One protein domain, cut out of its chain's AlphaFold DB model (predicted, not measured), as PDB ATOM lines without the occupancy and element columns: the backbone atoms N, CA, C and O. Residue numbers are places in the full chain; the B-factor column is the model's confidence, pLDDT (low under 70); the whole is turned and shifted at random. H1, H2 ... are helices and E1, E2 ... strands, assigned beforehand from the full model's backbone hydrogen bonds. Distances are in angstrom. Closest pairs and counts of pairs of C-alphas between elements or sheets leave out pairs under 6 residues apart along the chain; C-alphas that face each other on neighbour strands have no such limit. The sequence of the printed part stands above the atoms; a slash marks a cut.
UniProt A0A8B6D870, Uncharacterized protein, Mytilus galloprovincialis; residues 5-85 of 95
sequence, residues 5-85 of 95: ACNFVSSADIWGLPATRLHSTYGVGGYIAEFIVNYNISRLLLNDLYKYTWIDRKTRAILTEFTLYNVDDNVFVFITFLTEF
ATOM      1  N   ALA A   5     133.284 135.104  88.988       81.00
ATOM      2  CA  ALA A   5     132.376 135.152  87.846       81.00
ATOM      3  C   ALA A   5     130.916 134.877  88.220       81.00
ATOM      4  O   ALA A   5     130.017 135.391  87.567       81.00
ATOM      5  N   CYS A   6     130.669 134.108  89.281       81.75
ATOM      6  CA  CYS A   6     129.321 133.815  89.767       81.75
ATOM      7  C   CYS A   6     128.804 134.854  90.776       81.75
ATOM      8  O   CYS A   6     127.692 134.704  91.279       81.75
ATOM      9  N   ASN A   7     129.583 135.895  91.080       89.56
ATOM     10  CA  ASN A   7     129.141 136.989  91.932       89.56
ATOM     11  C   ASN A   7     128.555 138.104  91.072       89.56
ATOM     12  O   ASN A   7     129.136 138.504  90.066       89.56
ATOM     13  N   PHE A   8     127.390 138.596  91.484       89.62
ATOM     14  CA  PHE A   8     126.748 139.711  90.810       89.62
ATOM     15  C   PHE A   8     127.518 141.003  91.083       89.62
ATOM     16  O   PHE A   8     127.840 141.308  92.233       89.62
ATOM     17  N   VAL A   9     127.759 141.769  90.027       90.06
ATOM     18  CA  VAL A   9     128.385 143.085  90.079       90.06
ATOM     19  C   VAL A   9     127.353 144.127  89.653       90.06
ATOM     20  O   VAL A   9     126.688 143.986  88.623       90.06
ATOM     21  N   SER A  10     127.187 145.169  90.469       87.12
ATOM     22  CA  SER A  10     126.232 146.244  90.201       87.12
ATOM     23  C   SER A  10     126.688 147.104  89.028       87.12
ATOM     24  O   SER A  10     127.876 147.362  88.857       87.12
ATOM     25  N   SER A  11     125.739 147.658  88.272       83.56
ATOM     26  CA  SER A  11     126.040 148.635  87.217       83.56
ATOM     27  C   SER A  11     126.678 149.926  87.743       83.56
ATOM     28  O   SER A  11     127.212 150.688  86.952       83.56
ATOM     29  N   ALA A  12     126.594 150.201  89.049       83.81
ATOM     30  CA  ALA A  12     127.287 151.329  89.674       83.81
ATOM     31  C   ALA A  12     128.790 151.067  89.874       83.81
ATOM     32  O   ALA A  12     129.574 152.011  89.914       83.81
ATOM     33  N   ASP A  13     129.178 149.794  89.981       82.62
ATOM     34  CA  ASP A  13     130.557 149.364  90.238       82.62
ATOM     35  C   ASP A  13     131.321 149.068  88.936       82.62
ATOM     36  O   ASP A  13     132.521 148.797  88.960       82.62
ATOM     37  N   ILE A  14     130.632 149.124  87.790       78.38
ATOM     38  CA  ILE A  14     131.179 148.828  86.465       78.38
ATOM     39  C   ILE A  14     131.052 150.070  85.597       78.38
ATOM     40  O   ILE A  14     129.982 150.661  85.468       78.38
ATOM     41  N   TRP A  15     132.146 150.431  84.940       70.38
ATOM     42  CA  TRP A  15     132.124 151.457  83.911       70.38
ATOM     43  C   TRP A  15     131.676 150.824  82.593       70.38
ATOM     44  O   TRP A  15     132.378 149.994  82.029       70.38
ATOM     45  N   GLY A  16     130.499 151.213  82.108       70.19
ATOM     46  CA  GLY A  16     129.961 150.770  80.825       70.19
ATOM     47  C   GLY A  16     128.670 151.506  80.483       70.19
ATOM     48  O   GLY A  16     128.087 152.189  81.327       70.19
ATOM     49  N   LEU A  17     128.208 151.367  79.242       74.25
ATOM     50  CA  LEU A  17     126.918 151.893  78.803       74.25
ATOM     51  C   LEU A  17     125.914 150.746  78.655       74.25
ATOM     52  O   LEU A  17     126.298 149.655  78.235       74.25
ATOM     53  N   PRO A  18     124.628 150.964  78.981       75.69
ATOM     54  CA  PRO A  18     123.614 149.939  78.794       75.69
ATOM     55  C   PRO A  18     123.500 149.559  77.315       75.69
ATOM     56  O   PRO A  18     123.442 150.424  76.437       75.69
ATOM     57  N   ALA A  19     123.420 148.260  77.037       75.81
ATOM     58  CA  ALA A  19     123.256 147.750  75.685       75.81
ATOM     59  C   ALA A  19     121.767 147.610  75.365       75.81
ATOM     60  O   ALA A  19     121.048 146.839  75.999       75.81
ATOM     61  N   THR A  20     121.291 148.365  74.376       73.75
ATOM     62  CA  THR A  20     119.901 148.281  73.908       73.75
ATOM     63  C   THR A  20     119.830 147.511  72.604       73.75
ATOM     64  O   THR A  20     120.595 147.782  71.677       73.75
ATOM     65  N   ARG A  21     118.891 146.571  72.516       72.62
ATOM     66  CA  ARG A  21     118.609 145.829  71.286       72.62
ATOM     67  C   ARG A  21     117.104 145.718  71.046       72.62
ATOM     68  O   ARG A  21     116.321 146.469  71.619       72.62
ATOM     69  N   LEU A  22     116.703 144.823  70.142       68.94
ATOM     70  CA  LEU A  22     115.343 144.754  69.610       68.94
ATOM     71  C   LEU A  22     114.283 144.468  70.682       68.94
ATOM     72  O   LEU A  22     113.142 144.907  70.549       68.94
ATOM     73  N   HIS A  23     114.643 143.695  71.707       67.25
ATOM     74  CA  HIS A  23     113.682 143.169  72.672       67.25
ATOM     75  C   HIS A  23     113.820 143.769  74.067       67.25
ATOM     76  O   HIS A  23     112.848 143.738  74.823       67.25
ATOM     77  N   SER A  24     114.982 144.313  74.435       70.88
ATOM     78  CA  SER A  24     115.212 144.903  75.757       70.88
ATOM     79  C   SER A  24     116.436 145.821  75.790       70.88
ATOM     80  O   SER A  24     117.318 145.767  74.929       70.88
ATOM     81  N   THR A  25     116.489 146.653  76.829       76.44
ATOM     82  CA  THR A  25     117.699 147.359  77.257       76.44
ATOM     83  C   THR A  25     118.306 146.615  78.435       76.44
ATOM     84  O   THR A  25     117.653 146.433  79.463       76.44
ATOM     85  N   TYR A  26     119.558 146.193  78.291       78.12
ATOM     86  CA  TYR A  26     120.321 145.523  79.333       78.12
ATOM     87  C   TYR A  26     121.227 146.531  80.025       78.12
ATOM     88  O   TYR A  26     122.037 147.208  79.388       78.12
ATOM     89  N   GLY A  27     121.075 146.637  81.344       77.50
ATOM     90  CA  GLY A  27     122.045 147.336  82.175       77.50
ATOM     91  C   GLY A  27     123.400 146.628  82.151       77.50
ATOM     92  O   GLY A  27     123.504 145.463  81.784       77.50
ATOM     93  N   VAL A  28     124.435 147.346  82.573       74.62
ATOM     94  CA  VAL A  28     125.828 146.860  82.593       74.62
ATOM     95  C   VAL A  28     126.085 145.891  83.755       74.62
ATOM     96  O   VAL A  28     127.056 145.145  83.749       74.62
ATOM     97  N   GLY A  29     125.208 145.896  84.763       83.69
ATOM     98  CA  GLY A  29     125.300 145.006  85.916       83.69
ATOM     99  C   GLY A  29     125.035 143.553  85.537       83.69
ATOM    100  O   GLY A  29     124.161 143.262  84.718       83.69
ATOM    101  N   GLY A  30     125.760 142.632  86.163       88.69
ATOM    102  CA  GLY A  30     125.648 141.219  85.840       88.69
ATOM    103  C   GLY A  30     126.749 140.368  86.445       88.69
ATOM    104  O   GLY A  30     127.414 140.743  87.408       88.69
ATOM    105  N   TYR A  31     126.908 139.192  85.863       91.50
ATOM    106  CA  TYR A  31     127.976 138.252  86.164       91.50
ATOM    107  C   TYR A  31     129.088 138.465  85.138       91.50
ATOM    108  O   TYR A  31     128.792 138.595  83.950       91.50
ATOM    109  N   ILE A  32     130.354 138.512  85.565       90.81
ATOM    110  CA  ILE A  32     131.479 138.874  84.684       90.81
ATOM    111  C   ILE A  32     132.559 137.799  84.740       90.81
ATOM    112  O   ILE A  32     133.118 137.528  85.800       90.81
ATOM    113  N   ALA A  33     132.895 137.223  83.589       92.25
ATOM    114  CA  ALA A  33     134.035 136.329  83.444       92.25
ATOM    115  C   ALA A  33     135.119 136.995  82.587       92.25
ATOM    116  O   ALA A  33     134.909 137.249  81.403       92.25
ATOM    117  N   GLU A  34     136.279 137.265  83.184       91.25
ATOM    118  CA  GLU A  34     137.415 137.877  82.492       91.25
ATOM    119  C   GLU A  34     138.331 136.801  81.898       91.25
ATOM    120  O   GLU A  34     138.846 135.932  82.607       91.25
ATOM    121  N   PHE A  35     138.535 136.860  80.583       91.06
ATOM    122  CA  PHE A  35     139.423 135.951  79.865       91.06
ATOM    123  C   PHE A  35     140.811 136.564  79.694       91.06
ATOM    124  O   PHE A  35     140.965 137.757  79.460       91.06
ATOM    125  N   ILE A  36     141.831 135.710  79.744       90.38
ATOM    126  CA  ILE A  36     143.224 136.102  79.520       90.38
ATOM    127  C   ILE A  36     143.616 135.721  78.086       90.38
ATOM    128  O   ILE A  36     143.103 134.750  77.524       90.38
ATOM    129  N   VAL A  37     144.573 136.436  77.486       90.19
ATOM    130  CA  VAL A  37     145.147 136.105  76.165       90.19
ATOM    131  C   VAL A  37     146.091 134.893  76.270       90.19
ATOM    132  O   VAL A  37     147.290 134.953  76.019       90.19
ATOM    133  N   ASN A  38     145.543 133.761  76.707       94.75
ATOM    134  CA  ASN A  38     146.203 132.468  76.775       94.75
ATOM    135  C   ASN A  38     145.162 131.373  76.544       94.75
ATOM    136  O   ASN A  38     144.242 131.203  77.343       94.75
ATOM    137  N   TYR A  39     145.331 130.605  75.468       92.56
ATOM    138  CA  TYR A  39     144.354 129.599  75.058       92.56
ATOM    139  C   TYR A  39     144.071 128.557  76.150       92.56
ATOM    140  O   TYR A  39     142.912 128.268  76.436       92.56
ATOM    141  N   ASN A  40     145.110 128.020  76.795       96.19
ATOM    142  CA  ASN A  40     144.953 126.948  77.778       96.19
ATOM    143  C   ASN A  40     144.239 127.442  79.040       96.19
ATOM    144  O   ASN A  40     143.317 126.786  79.519       96.19
ATOM    145  N   ILE A  41     144.623 128.614  79.555       92.50
ATOM    146  CA  ILE A  41     144.001 129.202  80.751       92.50
ATOM    147  C   ILE A  41     142.546 129.578  80.464       92.50
ATOM    148  O   ILE A  41     141.651 129.224  81.230       92.50
ATOM    149  N   SER A  42     142.291 130.216  79.323       93.25
ATOM    150  CA  SER A  42     140.940 130.585  78.900       93.25
ATOM    151  C   SER A  42     140.055 129.369  78.651       93.25
ATOM    152  O   SER A  42     138.870 129.390  78.977       93.25
ATOM    153  N   ARG A  43     140.622 128.263  78.155       94.56
ATOM    154  CA  ARG A  43     139.892 127.002  78.006       94.56
ATOM    155  C   ARG A  43     139.512 126.390  79.353       94.56
ATOM    156  O   ARG A  43     138.416 125.846  79.468       94.56
ATOM    157  N   LEU A  44     140.382 126.479  80.358       94.25
ATOM    158  CA  LEU A  44     140.068 126.028  81.716       94.25
ATOM    159  C   LEU A  44     138.945 126.868  82.332       94.25
ATOM    160  O   LEU A  44     137.976 126.294  82.819       94.25
ATOM    161  N   LEU A  45     139.021 128.199  82.218       92.69
ATOM    162  CA  LEU A  45     137.954 129.089  82.680       92.69
ATOM    163  C   LEU A  45     136.623 128.770  81.987       92.69
ATOM    164  O   LEU A  45     135.601 128.643  82.651       92.69
ATOM    165  N   LEU A  46     136.631 128.571  80.665       93.06
ATOM    166  CA  LEU A  46     135.426 128.216  79.916       93.06
ATOM    167  C   LEU A  46     134.813 126.892  80.397       93.06
ATOM    168  O   LEU A  46     133.595 126.796  80.550       93.06
ATOM    169  N   ASN A  47     135.646 125.882  80.660       94.44
ATOM    170  CA  ASN A  47     135.183 124.609  81.213       94.44
ATOM    171  C   ASN A  47     134.554 124.796  82.602       94.44
ATOM    172  O   ASN A  47     133.544 124.158  82.897       94.44
ATOM    173  N   ASP A  48     135.116 125.671  83.438       93.12
ATOM    174  CA  ASP A  48     134.545 125.991  84.745       93.12
ATOM    175  C   ASP A  48     133.191 126.703  84.605       93.12
ATOM    176  O   ASP A  48     132.220 126.283  85.233       93.12
ATOM    177  N   LEU A  49     133.075 127.712  83.733       93.38
ATOM    178  CA  LEU A  49     131.801 128.398  83.468       93.38
ATOM    179  C   LEU A  49     130.720 127.422  82.984       93.38
ATOM    180  O   LEU A  49     129.574 127.494  83.432       93.38
ATOM    181  N   TYR A  50     131.090 126.474  82.119       92.94
ATOM    182  CA  TYR A  50     130.190 125.415  81.672       92.94
ATOM    183  C   TYR A  50     129.772 124.502  82.832       92.94
ATOM    184  O   TYR A  50     128.585 124.259  83.041       92.94
ATOM    185  N   LYS A  51     130.737 124.041  83.637       93.12
ATOM    186  CA  LYS A  51     130.494 123.169  84.795       93.12
ATOM    187  C   LYS A  51     129.565 123.812  85.827       93.12
ATOM    188  O   LYS A  51     128.742 123.114  86.414       93.12
ATOM    189  N   TYR A  52     129.688 125.118  86.049       90.44
ATOM    190  CA  TYR A  52     128.860 125.858  87.002       90.44
ATOM    191  C   TYR A  52     127.550 126.384  86.406       90.44
ATOM    192  O   TYR A  52     126.810 127.057  87.115       90.44
ATOM    193  N   THR A  53     127.225 126.047  85.150       91.12
ATOM    194  CA  THR A  53     126.009 126.534  84.466       91.12
ATOM    195  C   THR A  53     125.907 128.059  84.545       91.12
ATOM    196  O   THR A  53     124.866 128.619  84.871       91.12
ATOM    197  N   TRP A  54     127.028 128.743  84.292       92.75
ATOM    198  CA  TRP A  54     127.097 130.205  84.353       92.75
ATOM    199  C   TRP A  54     126.131 130.866  83.360       92.75
ATOM    200  O   TRP A  54     125.578 131.926  83.636       92.75
ATOM    201  N   ILE A  55     125.888 130.190  82.233       91.06
ATOM    202  CA  ILE A  55     124.774 130.465  81.328       91.06
ATOM    203  C   ILE A  55     123.668 129.469  81.656       91.06
ATOM    204  O   ILE A  55     123.846 128.258  81.500       91.06
ATOM    205  N   ASP A  56     122.522 129.981  82.075       89.38
ATOM    206  CA  ASP A  56     121.354 129.194  82.455       89.38
ATOM    207  C   ASP A  56     120.088 129.658  81.711       89.38
ATOM    208  O   ASP A  56     120.099 130.595  80.914       89.38
ATOM    209  N   ARG A  57     118.944 129.023  81.998       86.06
ATOM    210  CA  ARG A  57     117.651 129.382  81.385       86.06
ATOM    211  C   ARG A  57     117.181 130.808  81.731       86.06
ATOM    212  O   ARG A  57     116.295 131.338  81.061       86.06
ATOM    213  N   LYS A  58     117.706 131.409  82.801       88.00
ATOM    214  CA  LYS A  58     117.349 132.765  83.237       88.00
ATOM    215  C   LYS A  58     118.257 133.826  82.626       88.00
ATOM    216  O   LYS A  58     117.915 135.004  82.686       88.00
ATOM    217  N   THR A  59     119.362 133.424  82.006       88.94
ATOM    218  CA  THR A  59     120.234 134.322  81.255       88.94
ATOM    219  C   THR A  59     119.436 134.931  80.108       88.94
ATOM    220  O   THR A  59     118.849 134.214  79.303       88.94
ATOM    221  N   ARG A  60     119.364 136.265  80.061       87.69
ATOM    222  CA  ARG A  60     118.616 137.014  79.034       87.69
ATOM    223  C   ARG A  60     119.509 137.577  77.942       87.69
ATOM    224  O   ARG A  60     119.053 137.732  76.814       87.69
ATOM    225  N   ALA A  61     120.760 137.867  78.268       89.25
ATOM    226  CA  ALA A  61     121.747 138.338  77.321       89.25
ATOM    227  C   ALA A  61     123.158 137.976  77.786       89.25
ATOM    228  O   ALA A  61     123.419 137.902  78.985       89.25
ATOM    229  N   ILE A  62     124.055 137.786  76.823       91.19
ATOM    230  CA  ILE A  62     125.499 137.691  77.032       91.19
ATOM    231  C   ILE A  62     126.154 138.747  76.159       91.19
ATOM    232  O   ILE A  62     125.908 138.795  74.951       91.19
ATOM    233  N   LEU A  63     126.999 139.563  76.784       90.62
ATOM    234  CA  LEU A  63     127.899 140.474  76.101       90.62
ATOM    235  C   LEU A  63     129.304 139.878  76.134       90.62
ATOM    236  O   LEU A  63     129.783 139.450  77.182       90.62
ATOM    237  N   THR A  64     129.960 139.821  74.982       91.56
ATOM    238  CA  THR A  64     131.373 139.457  74.870       91.56
ATOM    239  C   THR A  64     132.115 140.622  74.249       91.56
ATOM    240  O   THR A  64     131.839 140.983  73.106       91.56
ATOM    241  N   GLU A  65     133.037 141.197  75.011       91.19
ATOM    242  CA  GLU A  65     133.754 142.413  74.642       91.19
ATOM    243  C   GLU A  65     135.251 142.142  74.589       91.19
ATOM    244  O   GLU A  65     135.821 141.554  75.508       91.19
ATOM    245  N   PHE A  66     135.887 142.555  73.497       91.94
ATOM    246  CA  PHE A  66     137.338 142.543  73.379       91.94
ATOM    247  C   PHE A  66     137.810 143.586  72.369       91.94
ATOM    248  O   PHE A  66     137.081 143.996  71.462       91.94
ATOM    249  N   THR A  67     139.067 143.987  72.524       93.56
ATOM    250  CA  THR A  67     139.712 144.970  71.656       93.56
ATOM    251  C   THR A  67     140.850 144.305  70.905       93.56
ATOM    252  O   THR A  67     141.666 143.595  71.494       93.56
ATOM    253  N   LEU A  68     140.918 144.554  69.603       93.69
ATOM    254  CA  LEU A  68     142.034 144.161  68.756       93.69
ATOM    255  C   LEU A  68     142.842 145.403  68.390       93.69
ATOM    256  O   LEU A  68     142.276 146.461  68.117       93.69
ATOM    257  N   TYR A  69     144.162 145.263  68.369       94.75
ATOM    258  CA  TYR A  69     145.069 146.305  67.909       94.75
ATOM    259  C   TYR A  69     145.840 145.800  66.692       94.75
ATOM    260  O   TYR A  69     146.514 144.771  66.770       94.75
ATOM    261  N   ASN A  70     145.720 146.519  65.577       94.00
ATOM    262  CA  ASN A  70     146.535 146.302  64.393       94.00
ATOM    263  C   ASN A  70     147.724 147.269  64.435       94.00
ATOM    264  O   ASN A  70     147.544 148.483  64.329       94.00
ATOM    265  N   VAL A  71     148.928 146.715  64.591       94.38
ATOM    266  CA  VAL A  71     150.179 147.479  64.663       94.38
ATOM    267  C   VAL A  71     150.524 148.112  63.316       94.38
ATOM    268  O   VAL A  71     151.041 149.225  63.299       94.38
ATOM    269  N   ASP A  72     150.217 147.429  62.212       95.00
ATOM    270  CA  ASP A  72     150.640 147.835  60.868       95.00
ATOM    271  C   ASP A  72     149.958 149.140  60.440       95.00
ATOM    272  O   ASP A  72     150.604 150.035  59.897       95.00
ATOM    273  N   ASP A  73     148.671 149.280  60.771       95.62
ATOM    274  CA  ASP A  73     147.867 150.464  60.446       95.62
ATOM    275  C   ASP A  73     147.659 151.409  61.648       95.62
ATOM    276  O   ASP A  73     147.038 152.462  61.504       95.62
ATOM    277  N   ASN A  74     148.160 151.049  62.840       94.25
ATOM    278  CA  ASN A  74     147.927 151.759  64.107       94.25
ATOM    279  C   ASN A  74     146.424 151.980  64.399       94.25
ATOM    280  O   ASN A  74     145.982 153.073  64.765       94.25
ATOM    281  N   VAL A  75     145.619 150.930  64.213       95.94
ATOM    282  CA  VAL A  75     144.157 150.970  64.382       95.94
ATOM    283  C   VAL A  75     143.724 150.087  65.548       95.94
ATOM    284  O   VAL A  75     144.138 148.933  65.662       95.94
ATOM    285  N   PHE A  76     142.824 150.615  66.381       95.12
ATOM    286  CA  PHE A  76     142.101 149.858  67.401       95.12
ATOM    287  C   PHE A  76     140.701 149.499  66.911       95.12
ATOM    288  O   PHE A  76     139.977 150.351  66.394       95.12
ATOM    289  N   VAL A  77     140.301 148.250  67.124       94.44
ATOM    290  CA  VAL A  77     138.957 147.755  66.827       94.44
ATOM    291  C   VAL A  77     138.329 147.265  68.123       94.44
ATOM    292  O   VAL A  77     138.827 146.326  68.740       94.44
ATOM    293  N   PHE A  78     137.230 147.898  68.522       93.56
ATOM    294  CA  PHE A  78     136.430 147.507  69.681       93.56
ATOM    295  C   PHE A  78     135.263 146.649  69.200       93.56
ATOM    296  O   PHE A  78     134.483 147.087  68.352       93.56
ATOM    297  N   ILE A  79     135.163 145.423  69.708       91.81
ATOM    298  CA  ILE A  79     134.158 144.453  69.277       91.81
ATOM    299  C   ILE A  79     133.305 144.067  70.482       91.81
ATOM    300  O   ILE A  79     133.825 143.556  71.470       91.81
ATOM    301  N   THR A  80     131.991 144.263  70.357       90.62
ATOM    302  CA  THR A  80     130.986 143.810  71.324       90.62
ATOM    303  C   THR A  80     130.007 142.876  70.621       90.62
ATOM    304  O   THR A  80     129.251 143.292  69.740       90.62
ATOM    305  N   PHE A  81     129.993 141.607  71.020       90.00
ATOM    306  CA  PHE A  81     128.976 140.647  70.597       90.00
ATOM    307  C   PHE A  81     127.873 140.561  71.647       90.00
ATOM    308  O   PHE A  81     128.139 140.212  72.793       90.00
ATOM    309  N   LEU A  82     126.630 140.831  71.242       88.44
ATOM    310  CA  LEU A  82     125.442 140.679  72.081       88.44
ATOM    311  C   LEU A  82     124.614 139.482  71.603       88.44
ATOM    312  O   LEU A  82     124.069 139.485  70.496       88.44
ATOM    313  N   THR A  83     124.485 138.472  72.457       88.38
ATOM    314  CA  THR A  83     123.605 137.316  72.242       88.38
ATOM    315  C   THR A  83     122.426 137.415  73.197       88.38
ATOM    316  O   THR A  83     122.634 137.408  74.403       88.38
ATOM    317  N   GLU A  84     121.202 137.522  72.676       87.31
ATOM    318  CA  GLU A  84     119.975 137.579  73.484       87.31
ATOM    319  C   GLU A  84     119.299 136.204  73.546       87.31
ATOM    320  O   GLU A  84     119.254 135.477  72.555       87.31
ATOM    321  N   PHE A  85     118.717 135.882  74.700       85.12
ATOM    322  CA  PHE A  85     117.932 134.672  74.929       85.12
ATOM    323  C   PHE A  85     116.503 135.065  75.311       85.12
ATOM    324  O   PHE A  85     116.250 135.636  76.376       85.12
TER     325      PHE A  85
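Overview. This is residues 5 to 85 of the 95 residues of an uncharacterized protein of Mytilus galloprovincialis (UniProt A0A8B6D870). A long two-stranded hairpin, E1 and E2, has its turn sticking out at residues 70 to 75, while helix H1 runs lengthwise to one side of it. The long looping stretch of residues 5 to 38, with no named element, lies mostly near the hairpin's other end. The printed part has 81 residues, in chain order H1, E1, E2; the sheet E1 - E2 is antiparallel, and the class is mixed, with under half of the residues in named elements. The whole is loose, with a radius of gyration of the C-alphas of 14.5 A and spans of 43 by 32 by 24 A.

Along the chain. E1, residues 61 to 70, is 29.1 A long and begins at C-alpha 61 (121.747, 138.338, 77.321). E2, residues 75 to 84, is also 29.1 A long and ends at C-alpha 84 (119.975, 137.579, 73.484). H1, residues 39 to 51, is 18.1 A long.

Arrangement. E1 and E2 are antiparallel at 166 degrees, a hairpin with a tight link; N 62 and O 83 are 2.8 A apart, within hydrogen-bond range. H1 and E2 are apart. In H1 every O i to N i+4 pair is within hydrogen-bond range. Residues 8 to 9 pair antiparallel with 30 to 31, and 19 to 20 with 25 to 26.

Size, cuts and confidence. The C-alphas farthest apart, of Arg 57 and Asp 72, are 43.0 A apart. The printed part has no cut and no long link between named elements. Residues 22 to 23 have pLDDT under 70.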